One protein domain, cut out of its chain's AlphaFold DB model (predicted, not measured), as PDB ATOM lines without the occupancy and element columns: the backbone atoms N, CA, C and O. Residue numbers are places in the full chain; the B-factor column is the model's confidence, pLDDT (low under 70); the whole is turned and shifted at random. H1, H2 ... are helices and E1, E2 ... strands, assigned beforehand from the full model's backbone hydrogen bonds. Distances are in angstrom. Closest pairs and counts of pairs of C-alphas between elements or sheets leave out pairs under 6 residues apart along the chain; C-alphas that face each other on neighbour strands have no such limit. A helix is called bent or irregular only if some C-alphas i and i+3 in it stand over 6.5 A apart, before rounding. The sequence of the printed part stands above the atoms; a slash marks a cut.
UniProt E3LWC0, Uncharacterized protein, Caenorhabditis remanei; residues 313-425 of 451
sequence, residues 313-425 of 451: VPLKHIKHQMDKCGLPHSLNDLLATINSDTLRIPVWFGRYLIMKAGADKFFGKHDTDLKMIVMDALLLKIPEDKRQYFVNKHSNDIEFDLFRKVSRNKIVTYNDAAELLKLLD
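This is residues 313 to 425 of the 451 residues of an uncharacterized protein of Caenorhabditis remanei (UniProt E3LWC0). Three long helices, H5, H4 and H3, run back and forth side by side with H4 between the other two, and H1 packs on residues 350 to 357 of H3. Beyond H5 the chain folds back to H6, whose first residue, Asp 416, comes close to Leu 334 of the small helix H2, so that H6 and H2 meet at a corner, apart from the three long helices; residues 406 to 411 stick out on the way. The printed part has 113 residues, with six named helices and one named strand in the order H1, H2, E1, H3, H4, H5, H6. The class is mostly helix, with 80 residues in helices and 3 in the strand. The whole is compact, with a radius of gyration of the C-alphas of 14.1 A, and rounded, spanning 40 by 29 by 28 A.

The longest helix is H5, residues 384 to 406, 34.2 A from C-alpha 384 at (203.425, 157.828, 219.056) to C-alpha 406 at (187.281, 160.318, 249.089). It has a kink of 25 degrees near residue 391 and is irregular, with C-alphas 385 and 388 7.4 A apart. H4 is residues 368 to 381, 20.3 A long, and H3 is residues 347 to 363, 24.1 A long. H1, residues 315 to 324, measures 14.3 A and begins at C-alpha 315, (189.855, 175.327, 218.123). H2 is residues 332 to 337, E1 residues 344 to 346, and H6 residues 416 to 425, 14.5 A long.

H5 and H4 touch as a helical hairpin, at a shallow tilt of 12 degrees, opposite ways; their closest C-alphas, of Arg 387 and Leu 379, are 6.2 A apart. H4 and H3 form another helical hairpin and touch at a shallow tilt of 10 degrees, opposite ways, with the closest C-alphas, of Lys 371 and Phe 363, 5.4 A apart. H3 and H5 are apart. H3 touches H1 with residues 350 to 357 alone, at a shallow tilt of 32 degrees, the same way; the closest C-alphas, of Gly 350 and Ile 318, are 5.9 A apart. H2 and H6 touch, about perpendicular at 73 degrees, with the closest C-alphas, of Leu 334 and Asp 416, 6.6 A apart. H5 and H6 are apart. E1 pairs with no named strand, but residues 313 to 314 pair with residues 344 to 345 of E1, antiparallel. Every O i to N i+4 pair is within hydrogen-bond range in H1, H3 and H6, against 1 of 2 in H2, 8 of 10 in H4 and 15 of 19 in H5.

The two C-alphas farthest apart are those of Thr 342 and Val 406, 39.9 A. The printed part has no cut, and no link is long; E1 to H3, H3 to H4 and H4 to H5 are tight. The mean pLDDT of the printed part is 74.4, and 37 residues are under 70: 329 to 341, 364 to 366, 403 to 421, and 423 to 424.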
ATOM      1  N   VAL A 313     193.085 172.708 212.381       85.62
ATOM      2  CA  VAL A 313     191.713 173.223 212.466       85.62
ATOM      3  C   VAL A 313     191.577 174.270 213.576       85.62
ATOM      4  O   VAL A 313     192.233 174.153 214.613       85.62
ATOM      5  N   PRO A 314     190.753 175.318 213.387       86.88
ATOM      6  CA  PRO A 314     190.454 176.273 214.449       86.88
ATOM      7  C   PRO A 314     189.846 175.585 215.676       86.88
ATOM      8  O   PRO A 314     188.881 174.831 215.548       86.88
ATOM      9  N   LEU A 315     190.349 175.900 216.868       83.31
ATOM     10  CA  LEU A 315     189.855 175.327 218.123       83.31
ATOM     11  C   LEU A 315     188.363 175.613 218.352       83.31
ATOM     12  O   LEU A 315     187.646 174.770 218.890       83.31
ATOM     13  N   LYS A 316     187.869 176.764 217.878       82.88
ATOM     14  CA  LYS A 316     186.434 177.085 217.882       82.88
ATOM     15  C   LYS A 316     185.563 176.029 217.192       82.88
ATOM     16  O   LYS A 316     184.419 175.849 217.596       82.88
ATOM     17  N   HIS A 317     186.074 175.334 216.169       83.69
ATOM     18  CA  HIS A 317     185.304 174.297 215.485       83.69
ATOM     19  C   HIS A 317     185.175 173.050 216.364       83.69
ATOM     20  O   HIS A 317     184.050 172.591 216.562       83.69
ATOM     21  N   ILE A 318     186.270 172.612 217.006       82.88
ATOM     22  CA  ILE A 318     186.228 171.536 218.012       82.88
ATOM     23  C   ILE A 318     185.243 171.898 219.128       82.88
ATOM     24  O   ILE A 318     184.392 171.094 219.500       82.88
ATOM     25  N   LYS A 319     185.321 173.131 219.648       80.75
ATOM     26  CA  LYS A 319     184.438 173.607 220.722       80.75
ATOM     27  C   LYS A 319     182.970 173.540 220.307       80.75
ATOM     28  O   LYS A 319     182.171 172.947 221.020       80.75
ATOM     29  N   HIS A 320     182.651 174.054 219.121       80.50
ATOM     30  CA  HIS A 320     181.303 173.991 218.559       80.50
ATOM     31  C   HIS A 320     180.795 172.554 218.402       80.50
ATOM     32  O   HIS A 320     179.609 172.290 218.596       80.50
ATOM     33  N   GLN A 321     181.670 171.604 218.061       78.38
ATOM     34  CA  GLN A 321     181.297 170.189 218.046       78.38
ATOM     35  C   GLN A 321     181.014 169.668 219.454       78.38
ATOM     36  O   GLN A 321     179.963 169.075 219.675       78.38
ATOM     37  N   MET A 322     181.895 169.933 220.420       80.50
ATOM     38  CA  MET A 322     181.677 169.542 221.815       80.50
ATOM     39  C   MET A 322     180.366 170.118 222.374       80.50
ATOM     40  O   MET A 322     179.614 169.379 223.010       80.50
ATOM     41  N   ASP A 323     180.055 171.383 222.066       79.50
ATOM     42  CA  ASP A 323     178.805 172.064 222.432       79.50
ATOM     43  C   ASP A 323     177.583 171.344 221.850       79.50
ATOM     44  O   ASP A 323     176.642 171.003 222.570       79.50
ATOM     45  N   LYS A 324     177.613 171.047 220.543       75.38
ATOM     46  CA  LYS A 324     176.555 170.280 219.867       75.38
ATOM     47  C   LYS A 324     176.366 168.896 220.473       75.38
ATOM     48  O   LYS A 324     175.238 168.404 220.518       75.38
ATOM     49  N   CYS A 325     177.455 168.289 220.931       72.81
ATOM     50  CA  CYS A 325     177.446 166.975 221.548       72.81
ATOM     51  C   CYS A 325     177.054 167.005 223.043       72.81
ATOM     52  O   CYS A 325     176.917 165.958 223.687       72.81
ATOM     53  N   GLY A 326     176.879 168.201 223.620       76.31
ATOM     54  CA  GLY A 326     176.670 168.396 225.054       76.31
ATOM     55  C   GLY A 326     177.791 167.774 225.886       76.31
ATOM     56  O   GLY A 326     177.515 167.172 226.927       76.31
ATOM     57  N   LEU A 327     179.023 167.803 225.374       79.50
ATOM     58  CA  LEU A 327     180.198 167.260 226.041       79.50
ATOM     59  C   LEU A 327     180.765 168.302 227.012       79.50
ATOM     60  O   LEU A 327     180.801 169.487 226.682       79.50
ATOM     61  N   PRO A 328     181.228 167.890 228.202       77.62
ATOM     62  CA  PRO A 328     181.868 168.806 229.126       77.62
ATOM     63  C   PRO A 328     183.146 169.327 228.482       77.62
ATOM     64  O   PRO A 328     183.975 168.546 228.013       77.62
ATOM     65  N   HIS A 329     183.371 170.635 228.516       69.31
ATOM     66  CA  HIS A 329     184.716 171.114 228.249       69.31
ATOM     67  C   HIS A 329     185.526 170.914 229.524       69.31
ATOM     68  O   HIS A 329     185.536 171.748 230.428       69.31
ATOM     69  N   SER A 330     186.236 169.791 229.587       58.50
ATOM     70  CA  SER A 330     187.291 169.566 230.582       58.50
ATOM     71  C   SER A 330     188.422 170.602 230.483       58.50
ATOM     72  O   SER A 330     189.279 170.667 231.351       58.50
ATOM     73  N   LEU A 331     188.380 171.444 229.446       57.94
ATOM     74  CA  LEU A 331     189.231 172.599 229.209       57.94
ATOM     75  C   LEU A 331     188.470 173.930 229.356       57.94
ATOM     76  O   LEU A 331     188.900 174.917 228.788       57.94
ATOM     77  N   ASN A 332     187.319 174.001 230.030       53.56
ATOM     78  CA  ASN A 332     186.513 175.235 230.082       53.56
ATOM     79  C   ASN A 332     187.300 176.454 230.593       53.56
ATOM     80  O   ASN A 332     187.280 177.502 229.948       53.56
ATOM     81  N   ASP A 333     188.051 176.292 231.682       53.38
ATOM     82  CA  ASP A 333     188.881 177.361 232.257       53.38
ATOM     83  C   ASP A 333     190.061 177.733 231.328       53.38
ATOM     84  O   ASP A 333     190.469 178.893 231.220       53.38
ATOM     85  N   LEU A 334     190.539 176.754 230.555       54.66
ATOM     86  CA  LEU A 334     191.593 176.877 229.544       54.66
ATOM     87  C   LEU A 334     191.114 177.568 228.250       54.66
ATOM     88  O   LEU A 334     191.824 178.360 227.641       54.66
ATOM     89  N   LEU A 335     189.895 177.261 227.807       53.53
ATOM     90  CA  LEU A 335     189.268 177.814 226.605       53.53
ATOM     91  C   LEU A 335     188.756 179.237 226.835       53.53
ATOM     92  O   LEU A 335     188.585 179.976 225.871       53.53
ATOM     93  N   ALA A 336     188.508 179.617 228.090       58.25
ATOM     94  CA  ALA A 336     188.153 180.981 228.470       58.25
ATOM     95  C   ALA A 336     189.355 181.945 228.425       58.25
ATOM     96  O   ALA A 336     189.165 183.148 228.266       58.25
ATOM     97  N   THR A 337     190.584 181.429 228.552       57.09
ATOM     98  CA  THR A 337     191.825 182.223 228.604       57.09
ATOM     99  C   THR A 337     192.535 182.361 227.256       57.09
ATOM    100  O   THR A 337     193.370 183.249 227.091       57.09
ATOM    101  N   ILE A 338     192.195 181.530 226.270       64.88
ATOM    102  CA  ILE A 338     192.801 181.541 224.932       64.88
ATOM    103  C   ILE A 338     191.792 182.082 223.928       64.88
ATOM    104  O   ILE A 338     190.634 181.667 223.918       64.88
ATOM    105  N   ASN A 339     192.239 182.939 223.007       67.62
ATOM    106  CA  ASN A 339     191.416 183.324 221.867       67.62
ATOM    107  C   ASN A 339     191.215 182.124 220.914       67.62
ATOM    108  O   ASN A 339     191.997 181.901 219.981       67.62
ATOM    109  N   SER A 340     190.145 181.357 221.151       66.88
ATOM    110  CA  SER A 340     189.786 180.141 220.409       66.88
ATOM    111  C   SER A 340     189.545 180.361 218.914       66.88
ATOM    112  O   SER A 340     189.543 179.392 218.152       66.88
ATOM    113  N   ASP A 341     189.344 181.611 218.486       68.75
ATOM    114  CA  ASP A 341     189.119 181.947 217.080       68.75
ATOM    115  C   ASP A 341     190.407 181.954 216.256       68.75
ATOM    116  O   ASP A 341     190.355 181.767 215.038       68.75
ATOM    117  N   THR A 342     191.551 182.133 216.919       74.88
ATOM    118  CA  THR A 342     192.872 182.242 216.278       74.88
ATOM    119  C   THR A 342     193.723 180.991 216.455       74.88
ATOM    120  O   THR A 342     194.484 180.639 215.554       74.88
ATOM    121  N   LEU A 343     193.567 180.279 217.577       83.31
ATOM    122  CA  LEU A 343     194.338 179.071 217.841       83.31
ATOM    123  C   LEU A 343     193.912 177.940 216.896       83.31
ATOM    124  O   LEU A 343     192.744 177.538 216.862       83.31
ATOM    125  N   ARG A 344     194.881 177.394 216.155       85.88
ATOM    126  CA  ARG A 344     194.685 176.218 215.305       85.88
ATOM    127  C   ARG A 344     195.424 175.024 215.887       85.88
ATOM    128  O   ARG A 344     196.621 175.093 216.144       85.88
ATOM    129  N   ILE A 345     194.719 173.916 216.041       86.00
ATOM    130  CA  ILE A 345     195.257 172.673 216.594       86.00
ATOM    131  C   ILE A 345     195.204 171.562 215.547       86.00
ATOM    132  O   ILE A 345     194.374 171.629 214.641       86.00
ATOM    133  N   PRO A 346     196.091 170.558 215.617       89.25
ATOM    134  CA  PRO A 346     196.032 169.441 214.692       89.25
ATOM    135  C   PRO A 346     194.761 168.622 214.933       89.25
ATOM    136  O   PRO A 346     194.311 168.474 216.075       89.25
ATOM    137  N   VAL A 347     194.200 168.072 213.860       87.81
ATOM    138  CA  VAL A 347     192.975 167.263 213.886       87.81
ATOM    139  C   VAL A 347     193.070 166.110 214.885       87.81
ATOM    140  O   VAL A 347     192.118 165.889 215.632       87.81
ATOM    141  N   TRP A 348     194.213 165.414 214.979       88.75
ATOM    142  CA  TRP A 348     194.384 164.330 215.961       88.75
ATOM    143  C   TRP A 348     194.131 164.803 217.398       88.75
ATOM    144  O   TRP A 348     193.538 164.076 218.196       88.75
ATOM    145  N   PHE A 349     194.534 166.036 217.724       87.56
ATOM    146  CA  PHE A 349     194.344 166.591 219.056       87.56
ATOM    147  C   PHE A 349     192.881 166.970 219.280       87.56
ATOM    148  O   PHE A 349     192.329 166.654 220.329       87.56
ATOM    149  N   GLY A 350     192.211 167.535 218.272       86.81
ATOM    150  CA  GLY A 350     190.762 167.762 218.310       86.81
ATOM    151  C   GLY A 350     189.967 166.477 218.573       86.81
ATOM    152  O   GLY A 350     189.141 166.438 219.487       86.81
ATOM    153  N   ARG A 351     190.288 165.393 217.851       86.38
ATOM    154  CA  ARG A 351     189.698 164.054 218.055       86.38
ATOM    155  C   ARG A 351     189.901 163.561 219.489       86.38
ATOM    156  O   ARG A 351     188.953 163.091 220.117       86.38
ATOM    157  N   TYR A 352     191.122 163.701 220.011       87.81
ATOM    158  CA  TYR A 352     191.445 163.354 221.395       87.81
ATOM    159  C   TYR A 352     190.580 164.132 222.398       87.81
ATOM    160  O   TYR A 352     190.007 163.525 223.300       87.81
ATOM    161  N   LEU A 353     190.439 165.451 222.223       85.81
ATOM    162  CA  LEU A 353     189.649 166.298 223.123       85.81
ATOM    163  C   LEU A 353     188.176 165.889 223.168       85.81
ATOM    164  O   LEU A 353     187.612 165.765 224.257       85.81
ATOM    165  N   ILE A 354     187.572 165.630 222.006       85.25
ATOM    166  CA  ILE A 354     186.176 165.188 221.905       85.25
ATOM    167  C   ILE A 354     185.991 163.843 222.621       85.25
ATOM    168  O   ILE A 354     185.106 163.706 223.464       85.25
ATOM    169  N   MET A 355     186.849 162.859 222.336       87.00
ATOM    170  CA  MET A 355     186.728 161.520 222.926       87.00
ATOM    171  C   MET A 355     186.994 161.514 224.434       87.00
ATOM    172  O   MET A 355     186.270 160.847 225.176       87.00
ATOM    173  N   LYS A 356     187.977 162.293 224.903       87.06
ATOM    174  CA  LYS A 356     188.236 162.479 226.335       87.06
ATOM    175  C   LYS A 356     187.022 163.088 227.033       87.06
ATOM    176  O   LYS A 356     186.606 162.591 228.074       87.06
ATOM    177  N   ALA A 357     186.429 164.131 226.454       85.38
ATOM    178  CA  ALA A 357     185.235 164.758 227.008       85.38
ATOM    179  C   ALA A 357     184.033 163.802 227.033       85.38
ATOM    180  O   ALA A 357     183.262 163.813 227.991       85.38
ATOM    181  N   GLY A 358     183.910 162.929 226.026       86.19
ATOM    182  CA  GLY A 358     183.008 161.780 226.061       86.19
ATOM    183  C   GLY A 358     183.272 160.903 227.285       86.19
ATOM    184  O   GLY A 358     182.391 160.736 228.123       86.19
ATOM    185  N   ALA A 359     184.498 160.407 227.454       87.50
ATOM    186  CA  ALA A 359     184.852 159.574 228.602       87.50
ATOM    187  C   ALA A 359     184.542 160.259 229.951       87.50
ATOM    188  O   ALA A 359     183.955 159.646 230.844       87.50
ATOM    189  N   ASP A 360     184.860 161.551 230.075       85.31
ATOM    190  CA  ASP A 360     184.575 162.357 231.265       85.31
ATOM    191  C   ASP A 360     183.060 162.472 231.531       85.31
ATOM    192  O   ASP A 360     182.627 162.321 232.675       85.31
ATOM    193  N   LYS A 361     182.245 162.682 230.486       84.50
ATOM    194  CA  LYS A 361     180.779 162.781 230.587       84.50
ATOM    195  C   LYS A 361     180.141 161.491 231.086       84.50
ATOM    196  O   LYS A 361     179.347 161.525 232.023       84.50
ATOM    197  N   PHE A 362     180.470 160.370 230.446       83.62
ATOM    198  CA  PHE A 362     179.773 159.105 230.682       83.62
ATOM    199  C   PHE A 362     180.331 158.331 231.884       83.62
ATOM    200  O   PHE A 362     179.588 157.564 232.495       83.62
ATOM    201  N   PHE A 363     181.601 158.540 232.263       83.12
ATOM    202  CA  PHE A 363     182.270 157.712 233.281       83.12
ATOM    203  C   PHE A 363     182.884 158.493 234.453       83.12
ATOM    204  O   PHE A 363     183.144 157.905 235.505       83.12
ATOM    205  N   GLY A 364     183.072 159.814 234.333       69.06
ATOM    206  CA  GLY A 364     183.917 160.607 235.239       69.06
ATOM    207  C   GLY A 364     183.555 160.591 236.730       69.06
ATOM    208  O   GLY A 364     184.434 160.762 237.566       69.06
ATOM    209  N   LYS A 365     182.290 160.367 237.112       66.56
ATOM    210  CA  LYS A 365     181.874 160.417 238.533       66.56
ATOM    211  C   LYS A 365     181.593 159.056 239.168       66.56
ATOM    212  O   LYS A 365     181.678 158.928 240.390       66.56
ATOM    213  N   HIS A 366     181.272 158.040 238.371       64.94
ATOM    214  CA  HIS A 366     180.668 156.807 238.886       64.94
ATOM    215  C   HIS A 366     181.334 155.520 238.396       64.94
ATOM    216  O   HIS A 366     181.170 154.507 239.066       64.94
ATOM    217  N   ASP A 367     182.141 155.557 237.331       78.81
ATOM    218  CA  ASP A 367     182.644 154.337 236.683       78.81
ATOM    219  C   ASP A 367     184.118 154.493 236.260       78.81
ATOM    220  O   ASP A 367     184.478 154.574 235.087       78.81
ATOM    221  N   THR A 368     184.994 154.637 237.259       80.06
ATOM    222  CA  THR A 368     186.415 154.966 237.053       80.06
ATOM    223  C   THR A 368     187.164 153.863 236.299       80.06
ATOM    224  O   THR A 368     188.055 154.172 235.510       80.06
ATOM    225  N   ASP A 369     186.759 152.604 236.465       80.94
ATOM    226  CA  ASP A 369     187.353 151.469 235.753       80.94
ATOM    227  C   ASP A 369     187.057 151.547 234.249       80.94
ATOM    228  O   ASP A 369     187.962 151.406 233.425       80.94
ATOM    229  N   LEU A 370     185.815 151.884 233.871       82.38
ATOM    230  CA  LEU A 370     185.455 152.151 232.475       82.38
ATOM    231  C   LEU A 370     186.220 153.333 231.899       82.38
ATOM    232  O   LEU A 370     186.699 153.268 230.764       82.38
ATOM    233  N   LYS A 371     186.347 154.408 232.682       86.31
ATOM    234  CA  LYS A 371     187.133 155.570 232.275       86.31
ATOM    235  C   LYS A 371     188.573 155.163 231.974       86.31
ATOM    236  O   LYS A 371     189.084 155.544 230.928       86.31
ATOM    237  N   MET A 372     189.199 154.366 232.838       85.50
ATOM    238  CA  MET A 372     190.565 153.882 232.640       85.50
ATOM    239  C   MET A 372     190.695 153.060 231.351       85.50
ATOM    240  O   MET A 372     191.548 153.372 230.527       85.50
ATOM    241  N   ILE A 373     189.789 152.104 231.110       86.50
ATOM    242  CA  ILE A 373     189.785 151.286 229.882       86.50
ATOM    243  C   ILE A 373     189.695 152.162 228.623       86.50
ATOM    244  O   ILE A 373     190.434 151.953 227.659       86.50
ATOM    245  N   VAL A 374     188.794 153.150 228.621       87.69
ATOM    246  CA  VAL A 374     188.610 154.065 227.482       87.69
ATOM    247  C   VAL A 374     189.833 154.949 227.276       87.69
ATOM    248  O   VAL A 374     190.258 155.143 226.138       87.69
ATOM    249  N   MET A 375     190.390 155.490 228.356       87.56
ATOM    250  CA  MET A 375     191.543 156.386 228.308       87.56
ATOM    251  C   MET A 375     192.796 155.647 227.816       87.56
ATOM    252  O   MET A 375     193.469 156.141 226.910       87.56
ATOM    253  N   ASP A 376     193.025 154.415 228.279       86.62
ATOM    254  CA  ASP A 376     194.116 153.553 227.808       86.62
ATOM    255  C   ASP A 376     193.991 153.202 226.319       86.62
ATOM    256  O   ASP A 376     194.986 153.189 225.588       86.62
ATOM    257  N   ALA A 377     192.770 152.936 225.841       88.56
ATOM    258  CA  ALA A 377     192.505 152.712 224.419       88.56
ATOM    259  C   ALA A 377     192.706 153.995 223.594       88.56
ATOM    260  O   ALA A 377     193.235 153.953 222.480       88.56
ATOM    261  N   LEU A 378     192.306 155.148 224.143       88.88
ATOM    262  CA  LEU A 378     192.406 156.457 223.500       88.88
ATOM    263  C   LEU A 378     193.862 156.898 223.298       88.88
ATOM    264  O   LEU A 378     194.151 157.579 222.313       88.88
ATOM    265  N   LEU A 379     194.790 156.480 224.165       89.00
ATOM    266  CA  LEU A 379     196.224 156.739 223.986       89.00
ATOM    267  C   LEU A 379     196.750 156.225 222.638       89.00
ATOM    268  O   LEU A 379     197.654 156.831 222.065       89.00
ATOM    269  N   LEU A 380     196.157 155.163 222.083       87.44
ATOM    270  CA  LEU A 380     196.563 154.634 220.780       87.44
ATOM    271  C   LEU A 380     196.133 155.516 219.598       87.44
ATOM    272  O   LEU A 380     196.756 155.422 218.543       87.44
ATOM    273  N   LYS A 381     195.176 156.442 219.782       87.12
ATOM    274  CA  LYS A 381     194.808 157.471 218.782       87.12
ATOM    275  C   LYS A 381     195.763 158.664 218.741       87.12
ATOM    276  O   LYS A 381     195.657 159.505 217.852       87.12
ATOM    277  N   ILE A 382     196.671 158.765 219.706       88.25
ATOM    278  CA  ILE A 382     197.628 159.867 219.805       88.25
ATOM    279  C   ILE A 382     198.888 159.493 219.010       88.25
ATOM    280  O   ILE A 382     199.315 158.336 219.093       88.25
ATOM    281  N   PRO A 383     199.509 160.432 218.262       89.56
ATOM    282  CA  PRO A 383     200.804 160.205 217.629       89.56
ATOM    283  C   PRO A 383     201.830 159.662 218.621       89.56
ATOM    284  O   PRO A 383     201.936 160.139 219.754       89.56
ATOM    285  N   GLU A 384     202.562 158.638 218.197       84.56
ATOM    286  CA  GLU A 384     203.425 157.828 219.056       84.56
ATOM    287  C   GLU A 384     204.430 158.659 219.860       84.56
ATOM    288  O   GLU A 384     204.555 158.494 221.074       84.56
ATOM    289  N   ASP A 385     205.057 159.635 219.208       83.56
ATOM    290  CA  ASP A 385     206.047 160.540 219.786       83.56
ATOM    291  C   ASP A 385     205.471 161.505 220.842       83.56
ATOM    292  O   ASP A 385     206.228 162.144 221.579       83.56
ATOM    293  N   LYS A 386     204.140 161.587 220.952       85.81
ATOM    294  CA  LYS A 386     203.409 162.421 221.917       85.81
ATOM    295  C   LYS A 386     202.737 161.593 223.022       85.81
ATOM    296  O   LYS A 386     202.411 162.153 224.070       85.81
ATOM    297  N   ARG A 387     202.549 160.275 222.844       87.38
ATOM    298  CA  ARG A 387     201.766 159.400 223.752       87.38
ATOM    299  C   ARG A 387     202.202 159.478 225.212       87.38
ATOM    300  O   ARG A 387     201.354 159.629 226.085       87.38
ATOM    301  N   GLN A 388     203.509 159.434 225.484       83.19
ATOM    302  CA  GLN A 388     204.043 159.384 226.853       83.19
ATOM    303  C   GLN A 388     203.602 160.570 227.725       83.19
ATOM    304  O   GLN A 388     203.418 160.415 228.933       83.19
ATOM    305  N   TYR A 389     203.421 161.749 227.126       83.81
ATOM    306  CA  TYR A 389     202.902 162.916 227.834       83.81
ATOM    307  C   TYR A 389     201.471 162.666 228.335       83.81
ATOM    308  O   TYR A 389     201.149 162.938 229.492       83.81
ATOM    309  N   PHE A 390     200.623 162.105 227.473       85.00
ATOM    310  CA  PHE A 390     199.218 161.856 227.779       85.00
ATOM    311  C   PHE A 390     199.011 160.705 228.755       85.00
ATOM    312  O   PHE A 390     198.074 160.774 229.537       85.00
ATOM    313  N   VAL A 391     199.903 159.715 228.778       83.38
ATOM    314  CA  VAL A 391     199.903 158.643 229.791       83.38
ATOM    315  C   VAL A 391     199.924 159.240 231.192       83.38
ATOM    316  O   VAL A 391     199.028 158.991 231.992       83.38
ATOM    317  N   ASN A 392     200.909 160.103 231.456       77.56
ATOM    318  CA  ASN A 392     201.057 160.749 232.758       77.56
ATOM    319  C   ASN A 392     199.824 161.603 233.090       77.56
ATOM    320  O   ASN A 392     199.345 161.601 234.220       77.56
ATOM    321  N   LYS A 393     199.279 162.303 232.087       80.38
ATOM    322  CA  LYS A 393     198.082 163.132 232.254       80.38
ATOM    323  C   LYS A 393     196.838 162.303 232.585       80.38
ATOM    324  O   LYS A 393     196.084 162.674 233.473       80.38
ATOM    325  N   HIS A 394     196.626 161.180 231.903       83.25
ATOM    326  CA  HIS A 394     195.488 160.293 232.159       83.25
ATOM    327  C   HIS A 394     195.568 159.681 233.556       83.25
ATOM    328  O   HIS A 394     194.551 159.632 234.243       83.25
ATOM    329  N   SER A 395     196.765 159.279 234.004       77.94
ATOM    330  CA  SER A 395     196.971 158.802 235.376       77.94
ATOM    331  C   SER A 395     196.583 159.864 236.409       77.94
ATOM    332  O   SER A 395     195.830 159.552 237.329       77.94
ATOM    333  N   ASN A 396     197.010 161.117 236.215       76.00
ATOM    334  CA  ASN A 396     196.649 162.226 237.103       76.00
ATOM    335  C   ASN A 396     195.132 162.491 237.115       76.00
ATOM    336  O   ASN A 396     194.557 162.695 238.182       76.00
ATOM    337  N   ASP A 397     194.474 162.467 235.949       75.12
ATOM    338  CA  ASP A 397     193.020 162.662 235.837       75.12
ATOM    339  C   ASP A 397     192.243 161.572 236.599       75.12
ATOM    340  O   ASP A 397     191.279 161.863 237.311       75.12
ATOM    341  N   ILE A 398     192.666 160.310 236.463       77.06
ATOM    342  CA  ILE A 398     192.051 159.166 237.153       77.06
ATOM    343  C   ILE A 398     192.277 159.268 238.666       77.06
ATOM    344  O   ILE A 398     191.338 159.096 239.445       77.06
ATOM    345  N   GLU A 399     193.504 159.575 239.087       76.56
ATOM    346  CA  GLU A 399     193.862 159.763 240.492       76.56
ATOM    347  C   GLU A 399     193.047 160.902 241.124       76.56
ATOM    348  O   GLU A 399     192.482 160.742 242.208       76.56
ATOM    349  N   PHE A 400     192.888 162.023 240.415       74.00
ATOM    350  CA  PHE A 400     192.064 163.144 240.859       74.00
ATOM    351  C   PHE A 400     190.590 162.751 241.055       74.00
ATOM    352  O   PHE A 400     189.994 163.089 242.082       74.00
ATOM    353  N   ASP A 401     190.000 161.999 240.122       71.88
ATOM    354  CA  ASP A 401     188.617 161.520 240.247       71.88
ATOM    355  C   ASP A 401     188.440 160.546 241.424       71.88
ATOM    356  O   ASP A 401     187.434 160.611 242.143       71.88
ATOM    357  N   LEU A 402     189.431 159.680 241.672       70.12
ATOM    358  CA  LEU A 402     189.460 158.801 242.845       70.12
ATOM    359  C   LEU A 402     189.553 159.609 244.146       70.12
ATOM    360  O   LEU A 402     188.792 159.356 245.082       70.12
ATOM    361  N   PHE A 403     190.408 160.632 244.209       68.31
ATOM    362  CA  PHE A 403     190.523 161.485 245.394       68.31
ATOM    363  C   PHE A 403     189.277 162.329 245.650       68.31
ATOM    364  O   PHE A 403     188.899 162.512 246.808       68.31
ATOM    365  N   ARG A 404     188.587 162.796 244.604       62.47
ATOM    366  CA  ARG A 404     187.325 163.540 244.736       62.47
ATOM    367  C   ARG A 404     186.200 162.675 245.318       62.47
ATOM    368  O   ARG A 404     185.345 163.202 246.032       62.47
ATOM    369  N   LYS A 405     186.215 161.354 245.074       57.16
ATOM    370  CA  LYS A 405     185.315 160.398 245.755       57.16
ATOM    371  C   LYS A 405     185.590 160.321 247.263       57.16
ATOM    372  O   LYS A 405     184.646 160.149 248.030       57.16
ATOM    373  N   VAL A 406     186.847 160.473 247.686       55.66
ATOM    374  CA  VAL A 406     187.281 160.318 249.089       55.66
ATOM    375  C   VAL A 406     187.233 161.636 249.875       55.66
ATOM    376  O   VAL A 406     186.890 161.647 251.053       55.66
ATOM    377  N   SER A 407     187.534 162.766 249.235       48.53
ATOM    378  CA  SER A 407     187.641 164.080 249.876       48.53
ATOM    379  C   SER A 407     186.611 165.053 249.309       48.53
ATOM    380  O   SER A 407     186.854 165.719 248.307       48.53
ATOM    381  N   ARG A 408     185.468 165.215 249.987       47.38
ATOM    382  CA  ARG A 408     184.470 166.238 249.614       47.38
ATOM    383  C   ARG A 408     184.939 167.694 249.822       47.38
ATOM    384  O   ARG A 408     184.257 168.587 249.343       47.38
ATOM    385  N   ASN A 409     186.083 167.950 250.474       39.50
ATOM    386  CA  ASN A 409     186.422 169.282 251.012       39.50
ATOM    387  C   ASN A 409     187.843 169.822 250.719       39.50
ATOM    388  O   ASN A 409     188.334 170.655 251.477       39.50
ATOM    389  N   LYS A 410     188.532 169.417 249.642       38.78
ATOM    390  CA  LYS A 410     189.791 170.090 249.252       38.78
ATOM    391  C   LYS A 410     189.801 170.455 247.772       38.78
ATOM    392  O   LYS A 410     189.893 169.590 246.910       38.78
ATOM    393  N   ILE A 411     189.699 171.754 247.499       38.91
ATOM    394  CA  ILE A 411     189.934 172.332 246.176       38.91
ATOM    395  C   ILE A 411     191.452 172.390 245.999       38.91
ATOM    396  O   ILE A 411     192.126 173.179 246.657       38.91
ATOM    397  N   VAL A 412     191.992 171.518 245.154       42.03
ATOM    398  CA  VAL A 412     193.355 171.659 244.639       42.03
ATOM    399  C   VAL A 412     193.246 172.503 243.375       42.03
ATOM    400  O   VAL A 412     192.597 172.089 242.418       42.03
ATOM    401  N   THR A 413     193.819 173.704 243.388       40.38
ATOM    402  CA  THR A 413     193.939 174.549 242.197       40.38
ATOM    403  C   THR A 413     195.097 174.037 241.351       40.38
ATOM    404  O   THR A 413     196.265 174.137 241.727       40.38
ATOM    405  N   TYR A 414     194.756 173.435 240.217       49.28
ATOM    406  CA  TYR A 414     195.705 172.985 239.211       49.28
ATOM    407  C   TYR A 414     196.071 174.188 238.323       49.28
ATOM    408  O   TYR A 414     195.211 174.999 237.986       49.28
ATOM    409  N   ASN A 415     197.358 174.393 238.025       53.03
ATOM    410  CA  ASN A 415     197.811 175.588 237.303       53.03
ATOM    411  C   ASN A 415     197.740 175.357 235.781       53.03
ATOM    412  O   ASN A 415     198.759 175.144 235.117       53.03
ATOM    413  N   ASP A 416     196.517 175.364 235.248       53.38
ATOM    414  CA  ASP A 416     196.166 174.929 233.885       53.38
ATOM    415  C   ASP A 416     196.901 175.691 232.761       53.38
ATOM    416  O   ASP A 416     197.169 175.138 231.694       53.38
ATOM    417  N   ALA A 417     197.310 176.941 233.007       49.03
ATOM    418  CA  ALA A 417     197.996 177.779 232.018       49.03
ATOM    419  C   ALA A 417     199.443 177.334 231.719       49.03
ATOM    420  O   ALA A 417     199.905 177.429 230.581       49.03
ATOM    421  N   ALA A 418     200.176 176.819 232.712       59.00
ATOM    422  CA  ALA A 418     201.544 176.333 232.503       59.00
ATOM    423  C   ALA A 418     201.570 174.968 231.793       59.00
ATOM    424  O   ALA A 418     202.496 174.670 231.037       59.00
ATOM    425  N   GLU A 419     200.546 174.138 232.013       63.12
ATOM    426  CA  GLU A 419     200.347 172.911 231.236       63.12
ATOM    427  C   GLU A 419     199.977 173.203 229.781       63.12
ATOM    428  O   GLU A 419     200.408 172.465 228.896       63.12
ATOM    429  N   LEU A 420     199.229 174.279 229.522       58.09
ATOM    430  CA  LEU A 420     198.892 174.696 228.164       58.09
ATOM    431  C   LEU A 420     200.134 174.969 227.325       58.09
ATOM    432  O   LEU A 420     200.237 174.441 226.225       58.09
ATOM    433  N   LEU A 421     201.055 175.793 227.830       64.38
ATOM    434  CA  LEU A 421     202.261 176.164 227.088       64.38
ATOM    435  C   LEU A 421     203.077 174.918 226.744       64.38
ATOM    436  O   LEU A 421     203.446 174.729 225.594       64.38
ATOM    437  N   LYS A 422     203.218 173.987 227.696       71.25
ATOM    438  CA  LYS A 422     203.863 172.692 227.442       71.25
ATOM    439  C   LYS A 422     203.137 171.863 226.386       71.25
ATOM    440  O   LYS A 422     203.785 171.182 225.600       71.25
ATOM    441  N   LEU A 423     201.807 171.883 226.382       69.75
ATOM    442  CA  LEU A 423     200.992 171.122 225.443       69.75
ATOM    443  C   LEU A 423     200.998 171.748 224.037       69.75
ATOM    444  O   LEU A 423     201.043 171.012 223.055       69.75
ATOM    445  N   LEU A 424     201.008 173.078 223.929       69.88
ATOM    446  CA  LEU A 424     201.156 173.808 222.668       69.88
ATOM    447  C   LEU A 424     202.572 173.655 222.098       69.88
ATOM    448  O   LEU A 424     202.701 173.278 220.937       69.88
ATOM    449  N   ASP A 425     203.614 173.788 222.924       72.62
ATOM    450  CA  ASP A 425     205.007 173.515 222.537       72.62
ATOM    451  C   ASP A 425     205.170 172.074 222.031       72.62
ATOM    452  O   ASP A 425     205.842 171.808 221.027       72.62
TER     453      ASP A 425